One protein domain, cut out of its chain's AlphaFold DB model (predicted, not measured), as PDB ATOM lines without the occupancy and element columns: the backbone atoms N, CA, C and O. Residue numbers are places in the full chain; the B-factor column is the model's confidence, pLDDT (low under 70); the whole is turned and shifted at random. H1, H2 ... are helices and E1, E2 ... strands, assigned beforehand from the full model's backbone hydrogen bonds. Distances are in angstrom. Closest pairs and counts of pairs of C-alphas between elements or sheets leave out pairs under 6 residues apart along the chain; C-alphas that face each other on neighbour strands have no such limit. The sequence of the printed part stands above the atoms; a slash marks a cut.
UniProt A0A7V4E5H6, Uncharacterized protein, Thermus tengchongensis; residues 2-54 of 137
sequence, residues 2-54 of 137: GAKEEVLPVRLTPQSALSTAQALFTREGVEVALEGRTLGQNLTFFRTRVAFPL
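What this domain is: This is residues 2 to 54 of the 137 residues of an uncharacterized protein of Thermus tengchongensis (UniProt A0A7V4E5H6). A long two-stranded hairpin, E1 and E2, has a single helix, H1, near the end where E1 begins and E2 ends. A long stretch, residues 2 to 13, leads into H1; its residues 2 to 7 stick out, as does the hairpin's tip, residues 37 to 42. The printed part has 53 residues, with one named helix and two named strands in the order H1, E1, E2 along the chain, the strands forming an antiparallel sheet, class mixed; it is loose, with a radius of gyration of the C-alphas of 13.7 A, spanning 40 by 30 by 19 A.

How they stand to each other: Start at H1, residues 14 to 24, where every O i to N i+4 pair is within hydrogen-bond range. Look next at E1, residues 30 to 38: the closest C-alphas of H1 and E1, Leu 24 and Val 30, are 5.8 A apart. E2, residues 41 to 50, forms a hairpin with E1, antiparallel at 162 degrees; find N 32 and O 48 within hydrogen-bond range at 2.8 A.

Where its parts are: Find C-alpha 14 at (9.898, 25.875, 102.323); H1 runs 15.3 A from there. E1 runs 25.6 A, and E2 runs 26.1 A to C-alpha 50 at (16.672, 23.076, 120.239).

The domain as a whole: The C-alphas farthest apart, Leu 39 and Leu 54, are 42.6 A apart. The printed part has no cut; both links are tight. Residues 2 to 3 have pLDDT under 70.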
ATOM      1  N   GLY A   2      41.554  25.124 120.965       64.19
ATOM      2  CA  GLY A   2      41.259  25.925 119.783       64.19
ATOM      3  C   GLY A   2      39.777  25.687 119.487       64.19
ATOM      4  O   GLY A   2      39.410  24.596 119.066       64.19
ATOM      5  N   ALA A   3      38.923  26.661 119.802       60.06
ATOM      6  CA  ALA A   3      37.523  26.600 119.407       60.06
ATOM      7  C   ALA A   3      37.473  26.806 117.891       60.06
ATOM      8  O   ALA A   3      37.985  27.809 117.392       60.06
ATOM      9  N   LYS A   4      36.917  25.836 117.166       73.75
ATOM     10  CA  LYS A   4      36.653  25.963 115.736       73.75
ATOM     11  C   LYS A   4      35.152  26.131 115.574       73.75
ATOM     12  O   LYS A   4      34.393  25.227 115.911       73.75
ATOM     13  N   GLU A   5      34.741  27.302 115.117       75.94
ATOM     14  CA  GLU A   5      33.364  27.536 114.707       75.94
ATOM     15  C   GLU A   5      33.196  26.966 113.298       75.94
ATOM     16  O   GLU A   5      33.932  27.331 112.379       75.94
ATOM     17  N   GLU A   6      32.273  26.022 113.139       70.56
ATOM     18  CA  GLU A   6      31.892  25.493 111.833       70.56
ATOM     19  C   GLU A   6      30.416  25.772 111.580       70.56
ATOM     20  O   GLU A   6      29.553  25.465 112.403       70.56
ATOM     21  N   VAL A   7      30.132  26.357 110.418       76.12
ATOM     22  CA  VAL A   7      28.773  26.643 109.965       76.12
ATOM     23  C   VAL A   7      28.342  25.519 109.033       76.12
ATOM     24  O   VAL A   7      28.853  25.394 107.921       76.12
ATOM     25  N   LEU A   8      27.387  24.705 109.481       74.06
ATOM     26  CA  LEU A   8      26.787  23.638 108.682       74.06
ATOM     27  C   LEU A   8      25.449  24.129 108.104       74.06
ATOM     28  O   LEU A   8      24.468  24.226 108.845       74.06
ATOM     29  N   PRO A   9      25.372  24.468 106.804       72.38
ATOM     30  CA  PRO A   9      24.140  24.974 106.217       72.38
ATOM     31  C   PRO A   9      23.093  23.859 106.112       72.38
ATOM     32  O   PRO A   9      23.303  22.846 105.441       72.38
ATOM     33  N   VAL A  10      21.936  24.069 106.735       75.69
ATOM     34  CA  VAL A  10      20.800  23.144 106.651       75.69
ATOM     35  C   VAL A  10      19.961  23.493 105.422       75.69
ATOM     36  O   VAL A  10      19.478  24.615 105.286       75.69
ATOM     37  N   ARG A  11      19.773  22.532 104.513       76.88
ATOM     38  CA  ARG A  11      18.886  22.692 103.351       76.88
ATOM     39  C   ARG A  11      17.488  22.214 103.711       76.88
ATOM     40  O   ARG A  11      17.264  21.016 103.851       76.88
ATOM     41  N   LEU A  12      16.562  23.155 103.835       77.62
ATOM     42  CA  LEU A  12      15.158  22.885 104.125       77.62
ATOM     43  C   LEU A  12      14.304  23.220 102.899       77.62
ATOM     44  O   LEU A  12      14.535  24.223 102.224       77.62
ATOM     45  N   THR A  13      13.295  22.396 102.618       85.06
ATOM     46  CA  THR A  13      12.192  22.809 101.739       85.06
ATOM     47  C   THR A  13      11.387  23.915 102.432       85.06
ATOM     48  O   THR A  13      11.348  23.928 103.666       85.06
ATOM     49  N   PRO A  14      10.690  24.808 101.704       80.56
ATOM     50  CA  PRO A  14       9.898  25.875 102.323       80.56
ATOM     51  C   PRO A  14       8.915  25.375 103.392       80.56
ATOM     52  O   PRO A  14       8.815  25.957 104.469       80.56
ATOM     53  N   GLN A  15       8.249  24.246 103.134       81.19
ATOM     54  CA  GLN A  15       7.327  23.636 104.090       81.19
ATOM     55  C   GLN A  15       8.051  23.139 105.348       81.19
ATOM     56  O   GLN A  15       7.606  23.423 106.458       81.19
ATOM     57  N   SER A  16       9.188  22.450 105.186       83.81
ATOM     58  CA  SER A  16       9.988  21.986 106.327       83.81
ATOM     59  C   SER A  16      10.604  23.139 107.122       83.81
ATOM     60  O   SER A  16      10.739  23.037 108.337       83.81
ATOM     61  N   ALA A  17      10.931  24.259 106.469       83.25
ATOM     62  CA  ALA A  17      11.442  25.453 107.132       83.25
ATOM     63  C   ALA A  17      10.375  26.091 108.028       83.25
ATOM     64  O   ALA A  17      10.665  26.413 109.178       83.25
ATOM     65  N   LEU A  18       9.135  26.210 107.538       81.81
ATOM     66  CA  LEU A  18       8.028  26.750 108.324       81.81
ATOM     67  C   LEU A  18       7.691  25.858 109.524       81.81
ATOM     68  O   LEU A  18       7.589  26.361 110.641       81.81
ATOM     69  N   SER A  19       7.568  24.542 109.321       83.69
ATOM     70  CA  SER A  19       7.263  23.616 110.419       83.69
ATOM     71  C   SER A  19       8.381  23.577 111.463       83.69
ATOM     72  O   SER A  19       8.108  23.534 112.659       83.69
ATOM     73  N   THR A  20       9.641  23.648 111.020       86.12
ATOM     74  CA  THR A  20      10.810  23.756 111.906       86.12
ATOM     75  C   THR A  20      10.760  25.053 112.708       86.12
ATOM     76  O   THR A  20      10.892  25.018 113.926       86.12
ATOM     77  N   ALA A  21      10.513  26.194 112.058       81.44
ATOM     78  CA  ALA A  21      10.412  27.487 112.733       81.44
ATOM     79  C   ALA A  21       9.279  27.509 113.772       81.44
ATOM     80  O   ALA A  21       9.479  27.983 114.885       81.44
ATOM     81  N   GLN A  22       8.115  26.945 113.446       83.31
ATOM     82  CA  GLN A  22       6.995  26.815 114.381       83.31
ATOM     83  C   GLN A  22       7.355  25.976 115.604       83.31
ATOM     84  O   GLN A  22       7.120  26.408 116.729       83.31
ATOM     85  N   ALA A  23       7.961  24.808 115.386       86.25
ATOM     86  CA  ALA A  23       8.386  23.914 116.455       86.25
ATOM     87  C   ALA A  23       9.496  24.528 117.326       86.25
ATOM     88  O   ALA A  23       9.507  24.317 118.534       86.25
ATOM     89  N   LEU A  24      10.381  25.358 116.760       88.12
ATOM     90  CA  LEU A  24      11.375  26.099 117.542       88.12
ATOM     91  C   LEU A  24      10.727  27.038 118.568       88.12
ATOM     92  O   LEU A  24      11.290  27.200 119.644       88.12
ATOM     93  N   PHE A  25       9.559  27.624 118.289       86.44
ATOM     94  CA  PHE A  25       8.859  28.494 119.247       86.44
ATOM     95  C   PHE A  25       8.020  27.734 120.282       86.44
ATOM     96  O   PHE A  25       7.513  28.350 121.224       86.44
ATOM     97  N   THR A  26       7.869  26.412 120.151       82.62
ATOM     98  CA  THR A  26       7.210  25.602 121.179       82.62
ATOM     99  C   THR A  26       8.199  25.154 122.248       82.62
ATOM    100  O   THR A  26       9.419  25.229 122.100       82.62
ATOM    101  N   ARG A  27       7.664  24.660 123.370       83.69
ATOM    102  CA  ARG A  27       8.486  24.028 124.407       83.69
ATOM    103  C   ARG A  27       9.024  22.663 123.975       83.69
ATOM    104  O   ARG A  27      10.008  22.215 124.556       83.69
ATOM    105  N   GLU A  28       8.395  22.001 122.998       86.38
ATOM    106  CA  GLU A  28       8.908  20.733 122.473       86.38
ATOM    107  C   GLU A  28      10.145  20.933 121.596       86.38
ATOM    108  O   GLU A  28      10.989  20.043 121.552       86.38
ATOM    109  N   GLY A  29      10.290  22.083 120.932       88.44
ATOM    110  CA  GLY A  29      11.454  22.360 120.100       88.44
ATOM    111  C   GLY A  29      11.575  21.439 118.885       88.44
ATOM    112  O   GLY A  29      10.652  20.723 118.494       88.44
ATOM    113  N   VAL A  30      12.765  21.433 118.291       89.94
ATOM    114  CA  VAL A  30      13.124  20.604 117.137       89.94
ATOM    115  C   VAL A  30      14.311  19.722 117.487       89.94
ATOM    116  O   VAL A  30      15.283  20.181 118.088       89.94
ATOM    117  N   GLU A  31      14.243  18.446 117.109       89.62
ATOM    118  CA  GLU A  31      15.398  17.554 117.185       89.62
ATOM    119  C   GLU A  31      16.410  17.903 116.089       89.62
ATOM    120  O   GLU A  31      16.073  17.995 114.910       89.62
ATOM    121  N   VAL A  32      17.664  18.078 116.488       87.88
ATOM    122  CA  VAL A  32      18.794  18.320 115.598       87.88
ATOM    123  C   VAL A  32      19.788  17.190 115.801       87.88
ATOM    124  O   VAL A  32      20.310  17.006 116.903       87.88
ATOM    125  N   ALA A  33      20.058  16.444 114.734       87.38
ATOM    126  CA  ALA A  33      21.047  15.380 114.729       87.38
ATOM    127  C   ALA A  33      22.130  15.655 113.682       87.38
ATOM    128  O   ALA A  33      21.831  16.004 112.541       87.38
ATOM    129  N   LEU A  34      23.391  15.485 114.077       85.56
ATOM    130  CA  LEU A  34      24.515  15.402 113.157       85.56
ATOM    131  C   LEU A  34      24.768  13.929 112.878       85.56
ATOM    132  O   LEU A  34      25.233  13.188 113.748       85.56
ATOM    133  N   GLU A  35      24.466  13.518 111.659       87.06
ATOM    134  CA  GLU A  35      24.678  12.156 111.197       87.06
ATOM    135  C   GLU A  35      25.700  12.152 110.068       87.06
ATOM    136  O   GLU A  35      25.815  13.103 109.294       87.06
ATOM    137  N   GLY A  36      26.452  11.069 109.958       84.44
ATOM    138  CA  GLY A  36      27.277  10.833 108.790       84.44
ATOM    139  C   GLY A  36      27.404   9.358 108.501       84.44
ATOM    140  O   GLY A  36      26.882   8.499 109.210       84.44
ATOM    141  N   ARG A  37      28.080   9.068 107.400       88.62
ATOM    142  CA  ARG A  37      28.202   7.716 106.884       88.62
ATOM    143  C   ARG A  37      29.670   7.399 106.683       88.62
ATOM    144  O   ARG A  37      30.368   8.131 105.990       88.62
ATOM    145  N   THR A  38      30.127   6.304 107.275       84.69
ATOM    146  CA  THR A  38      31.487   5.797 107.078       84.69
ATOM    147  C   THR A  38      31.460   4.283 106.986       84.69
ATOM    148  O   THR A  38      30.689   3.637 107.690       84.69
ATOM    149  N   LEU A  39      32.265   3.714 106.084       84.19
ATOM    150  CA  LEU A  39      32.396   2.261 105.897       84.19
ATOM    151  C   LEU A  39      31.045   1.517 105.791       84.19
ATOM    152  O   LEU A  39      30.885   0.411 106.298       84.19
ATOM    153  N   GLY A  40      30.048   2.142 105.156       86.75
ATOM    154  CA  GLY A  40      28.704   1.575 104.988       86.75
ATOM    155  C   GLY A  40      27.782   1.666 106.213       86.75
ATOM    156  O   GLY A  40      26.622   1.278 106.110       86.75
ATOM    157  N   GLN A  41      28.243   2.213 107.339       85.31
ATOM    158  CA  GLN A  41      27.450   2.405 108.555       85.31
ATOM    159  C   GLN A  41      27.000   3.862 108.697       85.31
ATOM    160  O   GLN A  41      27.747   4.789 108.372       85.31
ATOM    161  N   ASN A  42      25.779   4.061 109.196       88.25
ATOM    162  CA  ASN A  42      25.290   5.374 109.605       88.25
ATOM    163  C   ASN A  42      25.697   5.615 111.064       88.25
ATOM    164  O   ASN A  42      25.424   4.783 111.927       88.25
ATOM    165  N   LEU A  43      26.336   6.749 111.331       88.12
ATOM    166  CA  LEU A  43      26.765   7.179 112.656       88.12
ATOM    167  C   LEU A  43      26.018   8.453 113.039       88.12
ATOM    168  O   LEU A  43      25.986   9.405 112.262       88.12
ATOM    169  N   THR A  44      25.474   8.497 114.253       87.62
ATOM    170  CA  THR A  44      24.976   9.731 114.870       87.62
ATOM    171  C   THR A  44      26.084  10.301 115.747       87.62
ATOM    172  O   THR A  44      26.406   9.743 116.792       87.62
ATOM    173  N   PHE A  45      26.687  11.405 115.317       85.94
ATOM    174  CA  PHE A  45      27.741  12.098 116.063       85.94
ATOM    175  C   PHE A  45      27.175  12.931 117.208       85.94
ATOM    176  O   PHE A  45      27.789  13.057 118.262       85.94
ATOM    177  N   PHE A  46      26.004  13.521 116.984       86.19
ATOM    178  CA  PHE A  46      25.352  14.401 117.937       86.19
ATOM    179  C   PHE A  46      23.845  14.337 117.729       86.19
ATOM    180  O   PHE A  46      23.383  14.260 116.594       86.19
ATOM    181  N   ARG A  47      23.077  14.377 118.815       90.25
ATOM    182  CA  ARG A  47      21.623  14.515 118.783       90.25
ATOM    183  C   ARG A  47      21.202  15.369 119.965       90.25
ATOM    184  O   ARG A  47      21.530  15.049 121.103       90.25
ATOM    185  N   THR A  48      20.494  16.453 119.691       90.75
ATOM    186  CA  THR A  48      19.980  17.368 120.708       90.75
ATOM    187  C   THR A  48      18.605  17.881 120.316       90.75
ATOM    188  O   THR A  48      18.125  17.636 119.213       90.75
ATOM    189  N   ARG A  49      17.980  18.627 121.219       90.88
ATOM    190  CA  ARG A  49      16.729  19.330 120.976       90.88
ATOM    191  C   ARG A  49      16.942  20.818 121.199       90.88
ATOM    192  O   ARG A  49      17.487  21.219 122.223       90.88
ATOM    193  N   VAL A  50      16.531  21.618 120.224       89.06
ATOM    194  CA  VAL A  50      16.672  23.076 120.239       89.06
ATOM    195  C   VAL A  50      15.287  23.696 120.328       89.06
ATOM    196  O   VAL A  50      14.406  23.345 119.549       89.06
ATOM    197  N   ALA A  51      15.095  24.614 121.271       89.19
ATOM    198  CA  ALA A  51      13.857  25.364 121.446       89.19
ATOM    199  C   ALA A  51      14.179  26.816 121.820       89.19
ATOM    200  O   ALA A  51      15.097  27.077 122.598       89.19
ATOM    201  N   PHE A  52      13.392  27.742 121.291       85.50
ATOM    202  CA  PHE A  52      13.408  29.176 121.560       85.50
ATOM    203  C   PHE A  52      11.982  29.632 121.899       85.50
ATOM    204  O   PHE A  52      11.378  30.388 121.134       85.50
ATOM    205  N   PRO A  53      11.397  29.134 123.003       84.56
ATOM    206  CA  PRO A  53      10.036  29.493 123.367       84.56
ATOM    207  C   PRO A  53       9.939  31.000 123.603       84.56
ATOM    208  O   PRO A  53      10.836  31.596 124.199       84.56
ATOM    209  N   LEU A  54       8.838  31.607 123.158       85.19
ATOM    210  CA  LEU A  54       8.611  33.026 123.399       85.19
ATOM    211  C   LEU A  54       8.441  33.291 124.894       85.19
ATOM    212  O   LEU A  54       7.605  32.686 125.573       85.19
TER     213      LEU A  54